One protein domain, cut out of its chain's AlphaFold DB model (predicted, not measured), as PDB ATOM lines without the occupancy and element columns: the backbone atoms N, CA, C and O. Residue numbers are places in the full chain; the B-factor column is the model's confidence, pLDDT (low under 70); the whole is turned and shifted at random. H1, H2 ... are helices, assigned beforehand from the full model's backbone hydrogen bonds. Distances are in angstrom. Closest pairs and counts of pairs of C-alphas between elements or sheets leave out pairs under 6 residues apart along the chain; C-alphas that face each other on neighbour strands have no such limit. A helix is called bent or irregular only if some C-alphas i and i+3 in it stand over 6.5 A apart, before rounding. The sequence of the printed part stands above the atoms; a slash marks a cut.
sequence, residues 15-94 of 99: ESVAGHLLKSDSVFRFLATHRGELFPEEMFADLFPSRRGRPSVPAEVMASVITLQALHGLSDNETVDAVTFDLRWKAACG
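What this domain is: This is residues 15 to 94 of the 99 residues of the protein "DUF772 domain-containing protein" of Mycolicibacterium agri (UniProt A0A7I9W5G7). Five helices, H1, H2, H4, H5 and H6, gather at mostly crossed angles into a small body, with short H6 packed between H1, H2 and H5, and the longest helix, H4, running along one side of that body. From the body an arm reaches out and folds back: H3 leads away from the end of H2, and the long link after it returns to the start of H4, with residues 49 to 55 sticking out free at the tip. The printed part has 80 residues with six named helices in the order H1 to H6 and no named strand, and its class is all helix. The whole is compact, with a radius of gyration of the C-alphas of 13.4 A, and spans 39 by 26 by 21 A, the arm reaching out along the longest span.

How they stand to each other: H1, residues 15 to 21, and H2, residues 27 to 38, form a helical hairpin. They only just touch, with 3 pairs of C-alphas within 8 A, and run opposite ways at a steep tilt of 41 degrees; the closest C-alphas are those of Glu 15 and Ala 32, 6.8 A apart, and H2 touches H1 with residues 29 to 32 alone. H3, residues 41 to 47, and H2 meet only through their link. H4, residues 59 to 72, only just touches H3, with 3 pairs of C-alphas within 8 A; this is by residues 59 to 60 of H4 alone, the closest C-alphas being those of Glu 41 and Ala 59 at 6.8 A, and the two are about perpendicular at 88 degrees. H4 touches H2, residues 60 to 64 of H4 alone against residues 31 to 36 of H2 alone, with the C-alphas of Glu 60 and Gly 36 closest at 6.4 A; they run opposite ways at 37 degrees, only just a steep tilt. H5, residues 76 to 85, touches residues 65 to 69 of H4 alone, the closest C-alphas being those of Gln 69 and Thr 79 at 6.0 A. H6, residues 87 to 92, touches H2 at a shallow tilt of 31 degrees, the same way, with the C-alphas of Ala 32 and Ala 92 closest at 4.1 A. H6 also touches H1, with the C-alphas of Glu 15 and Ala 91 closest at 4.4 A. H5 and H6 touch only at the corner, the C-alphas of Val 83 and Trp 89 being closest at 5.3 A. Among the pairs that are apart are H1 and H4, and H3 and H6. In H4, H5 and H6 every O i to N i+4 pair is within hydrogen-bond range; the count is 6 of 8 in H2, 1 of 3 in H1 and 1 of 3 in H3, where the O i to N i+3 counts are 1 of 4 in H1 and 3 of 4 in H3.

Where its parts are: H1 begins at C-alpha 15, (138.674, 193.476, 167.884), and measures 9.3 A from first to last C-alpha. H2 measures 12.6 A and H3 10.5 A. H1, H2 and H3 are irregular: C-alphas 17 and 20 are 7.8 A apart, C-alphas 33 and 36 are 8.2 A apart, and C-alphas 43 and 46 are 7.7 A apart. H4 measures 19.9 A from C-alpha 59 at (154.878, 197.502, 174.992). H5 measures 14.2 A, and H6 measures 8.4 A, ending at C-alpha 92, (144.214, 189.832, 171.213).

The domain as a whole: The two C-alphas farthest apart, those of Lys 23 and Arg 52, are 40.6 A apart, while those of Glu 15 and Gly 94, the first and last printed, are 6.9 A apart. The link from H3 to H4, 11 residues, is long; the other four are tight. The printed part has no cut, its mean pLDDT is 95.1, and no printed residue is under 70.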
ATOM      1  N   GLU A  15     139.605 193.723 166.780       86.75
ATOM      2  CA  GLU A  15     138.674 193.476 167.884       86.75
ATOM      3  C   GLU A  15     137.283 194.053 167.568       86.75
ATOM      4  O   GLU A  15     136.281 193.357 167.736       86.75
ATOM      5  N   SER A  16     137.205 195.270 167.026       87.69
ATOM      6  CA  SER A  16     135.942 195.882 166.587       87.69
ATOM      7  C   SER A  16     135.229 195.063 165.498       87.69
ATOM      8  O   SER A  16     134.028 194.797 165.593       87.69
ATOM      9  N   VAL A  17     135.960 194.608 164.474       88.38
ATOM     10  CA  VAL A  17     135.366 193.921 163.313       88.38
ATOM     11  C   VAL A  17     135.040 192.453 163.607       88.38
ATOM     12  O   VAL A  17     133.974 191.963 163.232       88.38
ATOM     13  N   ALA A  18     135.945 191.736 164.277       89.06
ATOM     14  CA  ALA A  18     135.883 190.282 164.423       89.06
ATOM     15  C   ALA A  18     135.845 189.802 165.884       89.06
ATOM     16  O   ALA A  18     135.704 188.604 166.126       89.06
ATOM     17  N   GLY A  19     135.911 190.695 166.876       88.69
ATOM     18  CA  GLY A  19     135.964 190.324 168.297       88.69
ATOM     19  C   GLY A  19     134.754 189.521 168.782       88.69
ATOM     20  O   GLY A  19     134.884 188.670 169.661       88.69
ATOM     21  N   HIS A  20     133.585 189.719 168.167       92.12
ATOM     22  CA  HIS A  20     132.373 188.943 168.453       92.12
ATOM     23  C   HIS A  20     132.472 187.467 168.022       92.12
ATOM     24  O   HIS A  20     131.712 186.640 168.518       92.12
ATOM     25  N   LEU A  21     133.407 187.130 167.127       95.31
ATOM     26  CA  LEU A  21     133.688 185.756 166.699       95.31
ATOM     27  C   LEU A  21     134.659 185.037 167.646       95.31
ATOM     28  O   LEU A  21     134.815 183.818 167.558       95.31
ATOM     29  N   LEU A  22     135.326 185.764 168.551       95.69
ATOM     30  CA  LEU A  22     136.217 185.155 169.532       95.69
ATOM     31  C   LEU A  22     135.412 184.332 170.533       95.69
ATOM     32  O   LEU A  22     134.462 184.816 171.151       95.69
ATOM     33  N   LYS A  23     135.853 183.093 170.751       96.62
ATOM     34  CA  LYS A  23     135.286 182.225 171.781       96.62
ATOM     35  C   LYS A  23     135.445 182.899 173.150       96.62
ATOM     36  O   LYS A  23     136.544 183.334 173.502       96.62
ATOM     37  N   SER A  24     134.358 182.992 173.911       93.62
ATOM     38  CA  SER A  24     134.292 183.795 175.140       93.62
ATOM     39  C   SER A  24     135.265 183.352 176.236       93.62
ATOM     40  O   SER A  24     135.721 184.184 177.008       93.62
ATOM     41  N   ASP A  25     135.599 182.063 176.291       95.38
ATOM     42  CA  ASP A  25     136.529 181.453 177.251       95.38
ATOM     43  C   ASP A  25     137.955 181.283 176.688       95.38
ATOM     44  O   ASP A  25     138.767 180.556 177.257       95.38
ATOM     45  N   SER A  26     138.272 181.916 175.552       96.81
ATOM     46  CA  SER A  26     139.605 181.838 174.951       96.81
ATOM     47  C   SER A  26     140.563 182.889 175.503       96.81
ATOM     48  O   SER A  26     140.170 184.017 175.809       96.81
ATOM     49  N   VAL A  27     141.858 182.554 175.514       97.69
ATOM     50  CA  VAL A  27     142.937 183.503 175.838       97.69
ATOM     51  C   VAL A  27     142.910 184.740 174.934       97.69
ATOM     52  O   VAL A  27     143.178 185.844 175.393       97.69
ATOM     53  N   PHE A  28     142.501 184.580 173.671       98.00
ATOM     54  CA  PHE A  28     142.392 185.687 172.724       98.00
ATOM     55  C   PHE A  28     141.351 186.715 173.170       98.00
ATOM     56  O   PHE A  28     141.634 187.909 173.181       98.00
ATOM     57  N   ARG A  29     140.159 186.259 173.586       97.06
ATOM     58  CA  ARG A  29     139.113 187.152 174.108       97.06
ATOM     59  C   ARG A  29     139.545 187.817 175.412       97.06
ATOM     60  O   ARG A  29     139.259 188.997 175.616       97.06
ATOM     61  N   PHE A  30     140.226 187.067 176.274       97.12
ATOM     62  CA  PHE A  30     140.746 187.577 177.536       97.12
ATOM     63  C   PHE A  30     141.753 188.715 177.312       97.12
ATOM     64  O   PHE A  30     141.553 189.808 177.834       97.12
ATOM     65  N   LEU A  31     142.769 188.505 176.471       97.19
ATOM     66  CA  LEU A  31     143.764 189.531 176.147       97.19
ATOM     67  C   LEU A  31     143.155 190.723 175.402       97.19
ATOM     68  O   LEU A  31     143.425 191.861 175.770       97.19
ATOM     69  N   ALA A  32     142.261 190.487 174.436       95.38
ATOM     70  CA  ALA A  32     141.559 191.573 173.753       95.38
ATOM     71  C   ALA A  32     140.829 192.500 174.745       95.38
ATOM     72  O   ALA A  32     140.798 193.707 174.559       95.38
ATOM     73  N   THR A  33     140.302 191.949 175.842       94.69
ATOM     74  CA  THR A  33     139.575 192.738 176.846       94.69
ATOM     75  C   THR A  33     140.503 193.383 177.882       94.69
ATOM     76  O   THR A  33     140.254 194.512 178.289       94.69
ATOM     77  N   HIS A  34     141.565 192.690 178.311       95.81
ATOM     78  CA  HIS A  34     142.321 193.051 179.520       95.81
ATOM     79  C   HIS A  34     143.806 193.382 179.292       95.81
ATOM     80  O   HIS A  34     144.507 193.663 180.261       95.81
ATOM     81  N   ARG A  35     144.326 193.368 178.054       94.81
ATOM     82  CA  ARG A  35     145.767 193.578 177.774       94.81
ATOM     83  C   ARG A  35     146.357 194.841 178.415       94.81
ATOM     84  O   ARG A  35     147.433 194.745 178.992       94.81
ATOM     85  N   GLY A  36     145.643 195.969 178.391       93.00
ATOM     86  CA  GLY A  36     146.131 197.228 178.971       93.00
ATOM     87  C   GLY A  36     146.171 197.227 180.501       93.00
ATOM     88  O   GLY A  36     147.011 197.891 181.101       93.00
ATOM     89  N   GLU A  37     145.311 196.433 181.147       95.06
ATOM     90  CA  GLU A  37     145.349 196.215 182.600       95.06
ATOM     91  C   GLU A  37     146.458 195.227 182.993       95.06
ATOM     92  O   GLU A  37     147.078 195.371 184.044       95.06
ATOM     93  N   LEU A  38     146.709 194.215 182.154       96.12
ATOM     94  CA  LEU A  38     147.734 193.189 182.384       96.12
ATOM     95  C   LEU A  38     149.153 193.709 182.133       96.12
ATOM     96  O   LEU A  38     150.085 193.307 182.830       96.12
ATOM     97  N   PHE A  39     149.309 194.586 181.143       96.12
ATOM     98  CA  PHE A  39     150.588 195.117 180.681       96.12
ATOM     99  C   PHE A  39     150.587 196.653 180.698       96.12
ATOM    100  O   PHE A  39     150.780 197.274 179.649       96.12
ATOM    101  N   PRO A  40     150.380 197.282 181.871       94.38
ATOM    102  CA  PRO A  40     150.339 198.733 181.980       94.38
ATOM    103  C   PRO A  40     151.672 199.348 181.542       94.38
ATOM    104  O   PRO A  40     152.743 198.771 181.755       94.38
ATOM    105  N   GLU A  41     151.625 200.536 180.940       91.25
ATOM    106  CA  GLU A  41     152.806 201.185 180.360       91.25
ATOM    107  C   GLU A  41     153.943 201.372 181.373       91.25
ATOM    108  O   GLU A  41     155.118 201.233 181.022       91.25
ATOM    109  N   GLU A  42     153.603 201.652 182.632       93.44
ATOM    110  CA  GLU A  42     154.550 201.888 183.719       93.44
ATOM    111  C   GLU A  42     155.419 200.663 184.015       93.44
ATOM    112  O   GLU A  42     156.551 200.826 184.469       93.44
ATOM    113  N   MET A  43     154.926 199.453 183.717       95.50
ATOM    114  CA  MET A  43     155.673 198.202 183.883       95.50
ATOM    115  C   MET A  43     156.934 198.158 183.009       95.50
ATOM    116  O   MET A  43     157.881 197.461 183.354       95.50
ATOM    117  N   PHE A  44     156.951 198.902 181.898       94.25
ATOM    118  CA  PHE A  44     158.029 198.879 180.905       94.25
ATOM    119  C   PHE A  44     158.811 200.194 180.828       94.25
ATOM    120  O   PHE A  44     159.678 200.348 179.966       94.25
ATOM    121  N   ALA A  45     158.493 201.172 181.680       92.50
ATOM    122  CA  ALA A  45     159.045 202.522 181.580       92.50
ATOM    123  C   ALA A  45     160.580 202.557 181.728       92.50
ATOM    124  O   ALA A  45     161.251 203.402 181.130       92.50
ATOM    125  N   ASP A  46     161.145 201.624 182.494       94.56
ATOM    126  CA  ASP A  46     162.585 201.452 182.697       94.56
ATOM    127  C   ASP A  46     163.328 201.005 181.425       94.56
ATOM    128  O   ASP A  46     164.484 201.385 181.226       94.56
ATOM    129  N   LEU A  47     162.652 200.294 180.512       92.44
ATOM    130  CA  LEU A  47     163.193 199.903 179.204       92.44
ATOM    131  C   LEU A  47     163.346 201.095 178.243       92.44
ATOM    132  O   LEU A  47     164.084 201.016 177.257       92.44
ATOM    133  N   PHE A  48     162.679 202.218 178.523       91.81
ATOM    134  CA  PHE A  48     162.668 203.407 177.670       91.81
ATOM    135  C   PHE A  48     163.174 204.660 178.407       91.81
ATOM    136  O   PHE A  48     162.450 205.653 178.520       91.81
ATOM    137  N   PRO A  49     164.458 204.702 178.817       88.75
ATOM    138  CA  PRO A  49     165.011 205.801 179.619       88.75
ATOM    139  C   PRO A  49     165.044 207.148 178.877       88.75
ATOM    140  O   PRO A  49     165.153 208.211 179.488       88.75
ATOM    141  N   SER A  50     164.951 207.127 177.543       89.38
ATOM    142  CA  SER A  50     164.926 208.321 176.702       89.38
ATOM    143  C   SER A  50     163.530 208.612 176.156       89.38
ATOM    144  O   SER A  50     162.915 207.796 175.460       89.38
ATOM    145  N   ARG A  51     163.094 209.861 176.353       85.88
ATOM    146  CA  ARG A  51     161.911 210.440 175.696       85.88
ATOM    147  C   ARG A  51     162.195 210.970 174.289       85.88
ATOM    148  O   ARG A  51     161.343 211.626 173.710       85.88
ATOM    149  N   ARG A  52     163.389 210.750 173.735       89.75
ATOM    150  CA  ARG A  52     163.747 211.166 172.370       89.75
ATOM    151  C   ARG A  52     163.814 209.957 171.436       89.75
ATOM    152  O   ARG A  52     164.072 208.835 171.877       89.75
ATOM    153  N   GLY A  53     163.611 210.210 170.145       89.00
ATOM    154  CA  GLY A  53     163.651 209.205 169.081       89.00
ATOM    155  C   GLY A  53     162.270 208.718 168.645       89.00
ATOM    156  O   GLY A  53     161.252 209.132 169.199       89.00
ATOM    157  N   ARG A  54     162.253 207.839 167.637       91.56
ATOM    158  CA  ARG A  54     161.033 207.204 167.126       91.56
ATOM    159  C   ARG A  54     160.380 206.363 168.241       91.56
ATOM    160  O   ARG A  54     161.113 205.638 168.923       91.56
ATOM    161  N   PRO A  55     159.055 206.455 168.447       91.00
ATOM    162  CA  PRO A  55     158.342 205.553 169.345       91.00
ATOM    163  C   PRO A  55     158.507 204.094 168.905       91.00
ATOM    164  O   PRO A  55     158.525 203.805 167.706       91.00
ATOM    165  N   SER A  56     158.649 203.185 169.867       92.06
ATOM    166  CA  SER A  56     158.556 201.748 169.604       92.06
ATOM    167  C   SER A  56     157.123 201.346 169.240       92.06
ATOM    168  O   SER A  56     156.195 202.145 169.349       92.06
ATOM    169  N   VAL A  57     156.929 200.077 168.879       91.81
ATOM    170  CA  VAL A  57     155.614 199.437 169.034       91.81
ATOM    171  C   VAL A  57     155.213 199.523 170.519       91.81
ATOM    172  O   VAL A  57     156.110 199.439 171.374       91.81
ATOM    173  N   PRO A  58     153.928 199.734 170.857       93.56
ATOM    174  CA  PRO A  58     153.491 199.765 172.249       93.56
ATOM    175  C   PRO A  58     153.880 198.483 172.989       93.56
ATOM    176  O   PRO A  58     153.789 197.380 172.447       93.56
ATOM    177  N   ALA A  59     154.345 198.629 174.230       94.12
ATOM    178  CA  ALA A  59     154.878 197.502 174.992       94.12
ATOM    179  C   ALA A  59     153.811 196.428 175.267       94.12
ATOM    180  O   ALA A  59     154.115 195.241 175.172       94.12
ATOM    181  N   GLU A  60     152.557 196.832 175.502       95.31
ATOM    182  CA  GLU A  60     151.430 195.909 175.700       95.31
ATOM    183  C   GLU A  60     151.164 194.994 174.494       95.31
ATOM    184  O   GLU A  60     150.815 193.824 174.671       95.31
ATOM    185  N   VAL A  61     151.384 195.486 173.268       95.75
ATOM    186  CA  VAL A  61     151.233 194.704 172.032       95.75
ATOM    187  C   VAL A  61     152.282 193.598 172.025       95.75
ATOM    188  O   VAL A  61     151.950 192.422 171.901       95.75
ATOM    189  N   MET A  62     153.553 193.959 172.232       96.56
ATOM    190  CA  MET A  62     154.648 192.987 172.248       96.56
ATOM    191  C   MET A  62     154.533 192.001 173.412       96.56
ATOM    192  O   MET A  62     154.787 190.812 173.226       96.56
ATOM    193  N   ALA A  63     154.111 192.456 174.593       97.62
ATOM    194  CA  ALA A  63     153.871 191.588 175.741       97.62
ATOM    195  C   ALA A  63     152.757 190.566 175.458       97.62
ATOM    196  O   ALA A  63     152.902 189.387 175.788       97.62
ATOM    197  N   SER A  64     151.687 190.985 174.773       98.19
ATOM    198  CA  SER A  64     150.607 190.092 174.333       98.19
ATOM    199  C   SER A  64     151.102 189.059 173.315       98.19
ATOM    200  O   SER A  64     150.821 187.870 173.473       98.19
ATOM    201  N   VAL A  65     151.901 189.481 172.325       98.38
ATOM    202  CA  VAL A  65     152.512 188.585 171.325       98.38
ATOM    203  C   VAL A  65     153.407 187.541 171.991       98.38
ATOM    204  O   VAL A  65     153.220 186.350 171.756       98.38
ATOM    205  N   ILE A  66     154.330 187.960 172.863       98.25
ATOM    206  CA  ILE A  66     155.262 187.052 173.558       98.25
ATOM    207  C   ILE A  66     154.501 186.084 174.474       98.25
ATOM    208  O   ILE A  66     154.835 184.901 174.549       98.25
ATOM    209  N   THR A  67     153.446 186.556 175.142       98.44
ATOM    210  CA  THR A  67     152.593 185.709 175.987       98.44
ATOM    211  C   THR A  67     151.907 184.623 175.163       98.44
ATOM    212  O   THR A  67     151.958 183.447 175.525       98.44
ATOM    213  N   LEU A  68     151.291 184.987 174.034       98.56
ATOM    214  CA  LEU A  68     150.645 184.024 173.143       98.56
ATOM    215  C   LEU A  68     151.662 183.066 172.515       98.56
ATOM    216  O   LEU A  68     151.412 181.862 172.483       98.56
ATOM    217  N   GLN A  69     152.823 183.562 172.090       98.75
ATOM    218  CA  GLN A  69     153.916 182.735 171.579       98.75
ATOM    219  C   GLN A  69     154.306 181.650 172.587       98.75
ATOM    220  O   GLN A  69     154.343 180.469 172.238       98.75
ATOM    221  N   ALA A  70     154.534 182.036 173.845       98.62
ATOM    222  CA  ALA A  70     154.903 181.109 174.908       98.62
ATOM    223  C   ALA A  70     153.790 180.089 175.204       98.62
ATOM    224  O   ALA A  70     154.070 178.899 175.338       98.62
ATOM    225  N   LEU A  71     152.529 180.530 175.266       98.19
ATOM    226  CA  LEU A  71     151.380 179.654 175.524       98.19
ATOM    227  C   LEU A  71     151.137 178.637 174.404       98.19
ATOM    228  O   LEU A  71     150.703 177.518 174.674       98.19
ATOM    229  N   HIS A  72     151.404 179.024 173.158       97.94
ATOM    230  CA  HIS A  72     151.218 178.170 171.990       97.94
ATOM    231  C   HIS A  72     152.475 177.373 171.607       97.94
ATOM    232  O   HIS A  72     152.385 176.502 170.745       97.94
ATOM    233  N   GLY A  73     153.621 177.630 172.249       98.38
ATOM    234  CA  GLY A  73     154.883 176.946 171.964       98.38
ATOM    235  C   GLY A  73     155.422 177.220 170.559       98.38
ATOM    236  O   GLY A  73     156.045 176.339 169.971       98.38
ATOM    237  N   LEU A  74     155.149 178.409 170.011       98.62
ATOM    238  CA  LEU A  74     155.528 178.775 168.647       98.62
ATOM    239  C   LEU A  74     156.958 179.317 168.574       98.62
ATOM    240  O   LEU A  74     157.439 180.015 169.472       98.62
ATOM    241  N   SER A  75     157.623 179.052 167.453       98.56
ATOM    242  CA  SER A  75     158.838 179.768 167.068       98.56
ATOM    243  C   SER A  75     158.541 181.226 166.701       98.56
ATOM    244  O   SER A  75     157.392 181.609 166.465       98.56
ATOM    245  N   ASP A  76     159.589 182.046 166.602       98.31
ATOM    246  CA  ASP A  76     159.454 183.449 166.193       98.31
ATOM    247  C   ASP A  76     158.818 183.571 164.800       98.31
ATOM    248  O   ASP A  76     157.919 184.383 164.603       98.31
ATOM    249  N   ASN A  77     159.218 182.721 163.847       98.38
ATOM    250  CA  ASN A  77     158.661 182.741 162.490       98.38
ATOM    251  C   ASN A  77     157.172 182.366 162.475       98.38
ATOM    252  O   ASN A  77     156.374 183.052 161.844       98.38
ATOM    253  N   GLU A  78     156.778 181.320 163.205       98.69
ATOM    254  CA  GLU A  78     155.364 180.932 163.316       98.69
ATOM    255  C   GLU A  78     154.537 182.010 164.025       98.69
ATOM    256  O   GLU A  78     153.378 182.239 163.684       98.69
ATOM    257  N   THR A  79     155.136 182.702 164.995       98.62
ATOM    258  CA  THR A  79     154.505 183.822 165.698       98.62
ATOM    259  C   THR A  79     154.289 185.007 164.763       98.62
ATOM    260  O   THR A  79     153.217 185.607 164.785       98.62
ATOM    261  N   VAL A  80     155.266 185.325 163.908       98.00
ATOM    262  CA  VAL A  80     155.117 186.355 162.871       98.00
ATOM    263  C   VAL A  80     153.963 186.009 161.936       98.00
ATOM    264  O   VAL A  80     153.101 186.861 161.710       98.00
ATOM    265  N   ASP A  81     153.885 184.769 161.451       98.44
ATOM    266  CA  ASP A  81     152.777 184.332 160.595       98.44
ATOM    267  C   ASP A  81     151.427 184.433 161.321       98.44
ATOM    268  O   ASP A  81     150.454 184.947 160.763       98.44
ATOM    269  N   ALA A  82     151.363 184.018 162.590       98.44
ATOM    270  CA  ALA A  82     150.144 184.097 163.387       98.44
ATOM    271  C   ALA A  82     149.684 185.549 163.602       98.44
ATOM    272  O   ALA A  82     148.524 185.868 163.354       98.44
ATOM    273  N   VAL A  83     150.585 186.456 163.991       97.56
ATOM    274  CA  VAL A  83     150.272 187.886 164.169       97.56
ATOM    275  C   VAL A  83     149.867 188.545 162.846       97.56
ATOM    276  O   VAL A  83     148.992 189.413 162.837       97.56
ATOM    277  N   THR A  84     150.459 188.121 161.728       96.44
ATOM    278  CA  THR A  84     150.188 188.696 160.402       96.44
ATOM    279  C   THR A  84     148.846 188.234 159.838       96.44
ATOM    280  O   THR A  84     148.101 189.040 159.281       96.44
ATOM    281  N   PHE A  85     148.504 186.951 159.980       96.81
ATOM    282  CA  PHE A  85     147.394 186.352 159.230       96.81
ATOM    283  C   PHE A  85     146.222 185.865 160.092       96.81
ATOM    284  O   PHE A  85     145.128 185.668 159.561       96.81
ATOM    285  N   ASP A  86     146.391 185.697 161.407       97.12
ATOM    286  CA  ASP A  86     145.316 185.252 162.297       97.12
ATOM    287  C   ASP A  86     144.619 186.441 162.977       97.12
ATOM    288  O   ASP A  86     145.166 187.122 163.849       97.12
ATOM    289  N   LEU A  87     143.349 186.661 162.625       96.38
ATOM    290  CA  LEU A  87     142.526 187.718 163.222       96.38
ATOM    291  C   LEU A  87     142.365 187.578 164.742       96.38
ATOM    292  O   LEU A  87     142.172 188.584 165.422       96.38
ATOM    293  N   ARG A  88     142.469 186.363 165.298       97.44
ATOM    294  CA  ARG A  88     142.418 186.151 166.751       97.44
ATOM    295  C   ARG A  88     143.637 186.751 167.433       97.44
ATOM    296  O   ARG A  88     143.490 187.380 168.478       97.44
ATOM    297  N   TRP A  89     144.816 186.589 166.830       98.00
ATOM    298  CA  TRP A  89     146.060 187.173 167.323       98.00
ATOM    299  C   TRP A  89     146.034 188.692 167.204       98.00
ATOM    300  O   TRP A  89     146.332 189.372 168.183       98.00
ATOM    301  N   LYS A  90     145.590 189.226 166.059       97.19
ATOM    302  CA  LYS A  90     145.439 190.676 165.870       97.19
ATOM    303  C   LYS A  90     144.493 191.291 166.901       97.19
ATOM    304  O   LYS A  90     144.873 192.248 167.565       97.19
ATOM    305  N   ALA A  91     143.317 190.697 167.110       95.94
ATOM    306  CA  ALA A  91     142.366 191.176 168.113       95.94
ATOM    307  C   ALA A  91     142.933 191.098 169.542       95.94
ATOM    308  O   ALA A  91     142.808 192.048 170.309       95.94
ATOM    309  N   ALA A  92     143.601 189.996 169.896       96.81
ATOM    310  CA  ALA A  92     144.214 189.832 171.213       96.81
ATOM    311  C   ALA A  92     145.346 190.836 171.479       96.81
ATOM    312  O   ALA A  92     145.513 191.279 172.612       96.81
ATOM    313  N   CYS A  93     146.100 191.202 170.440       96.38
ATOM    314  CA  CYS A  93     147.229 192.124 170.533       96.38
ATOM    315  C   CYS A  93     146.847 193.586 170.254       96.38
ATOM    316  O   CYS A  93     147.732 194.432 170.265       96.38
ATOM    317  N   GLY A  94     145.573 193.899 169.992       93.81
ATOM    318  CA  GLY A  94     145.128 195.263 169.679       93.81
ATOM    319  C   GLY A  94     145.631 195.800 168.337       93.81
ATOM    320  O   GLY A  94     145.896 196.993 168.216       93.81
TER     321      GLY A  94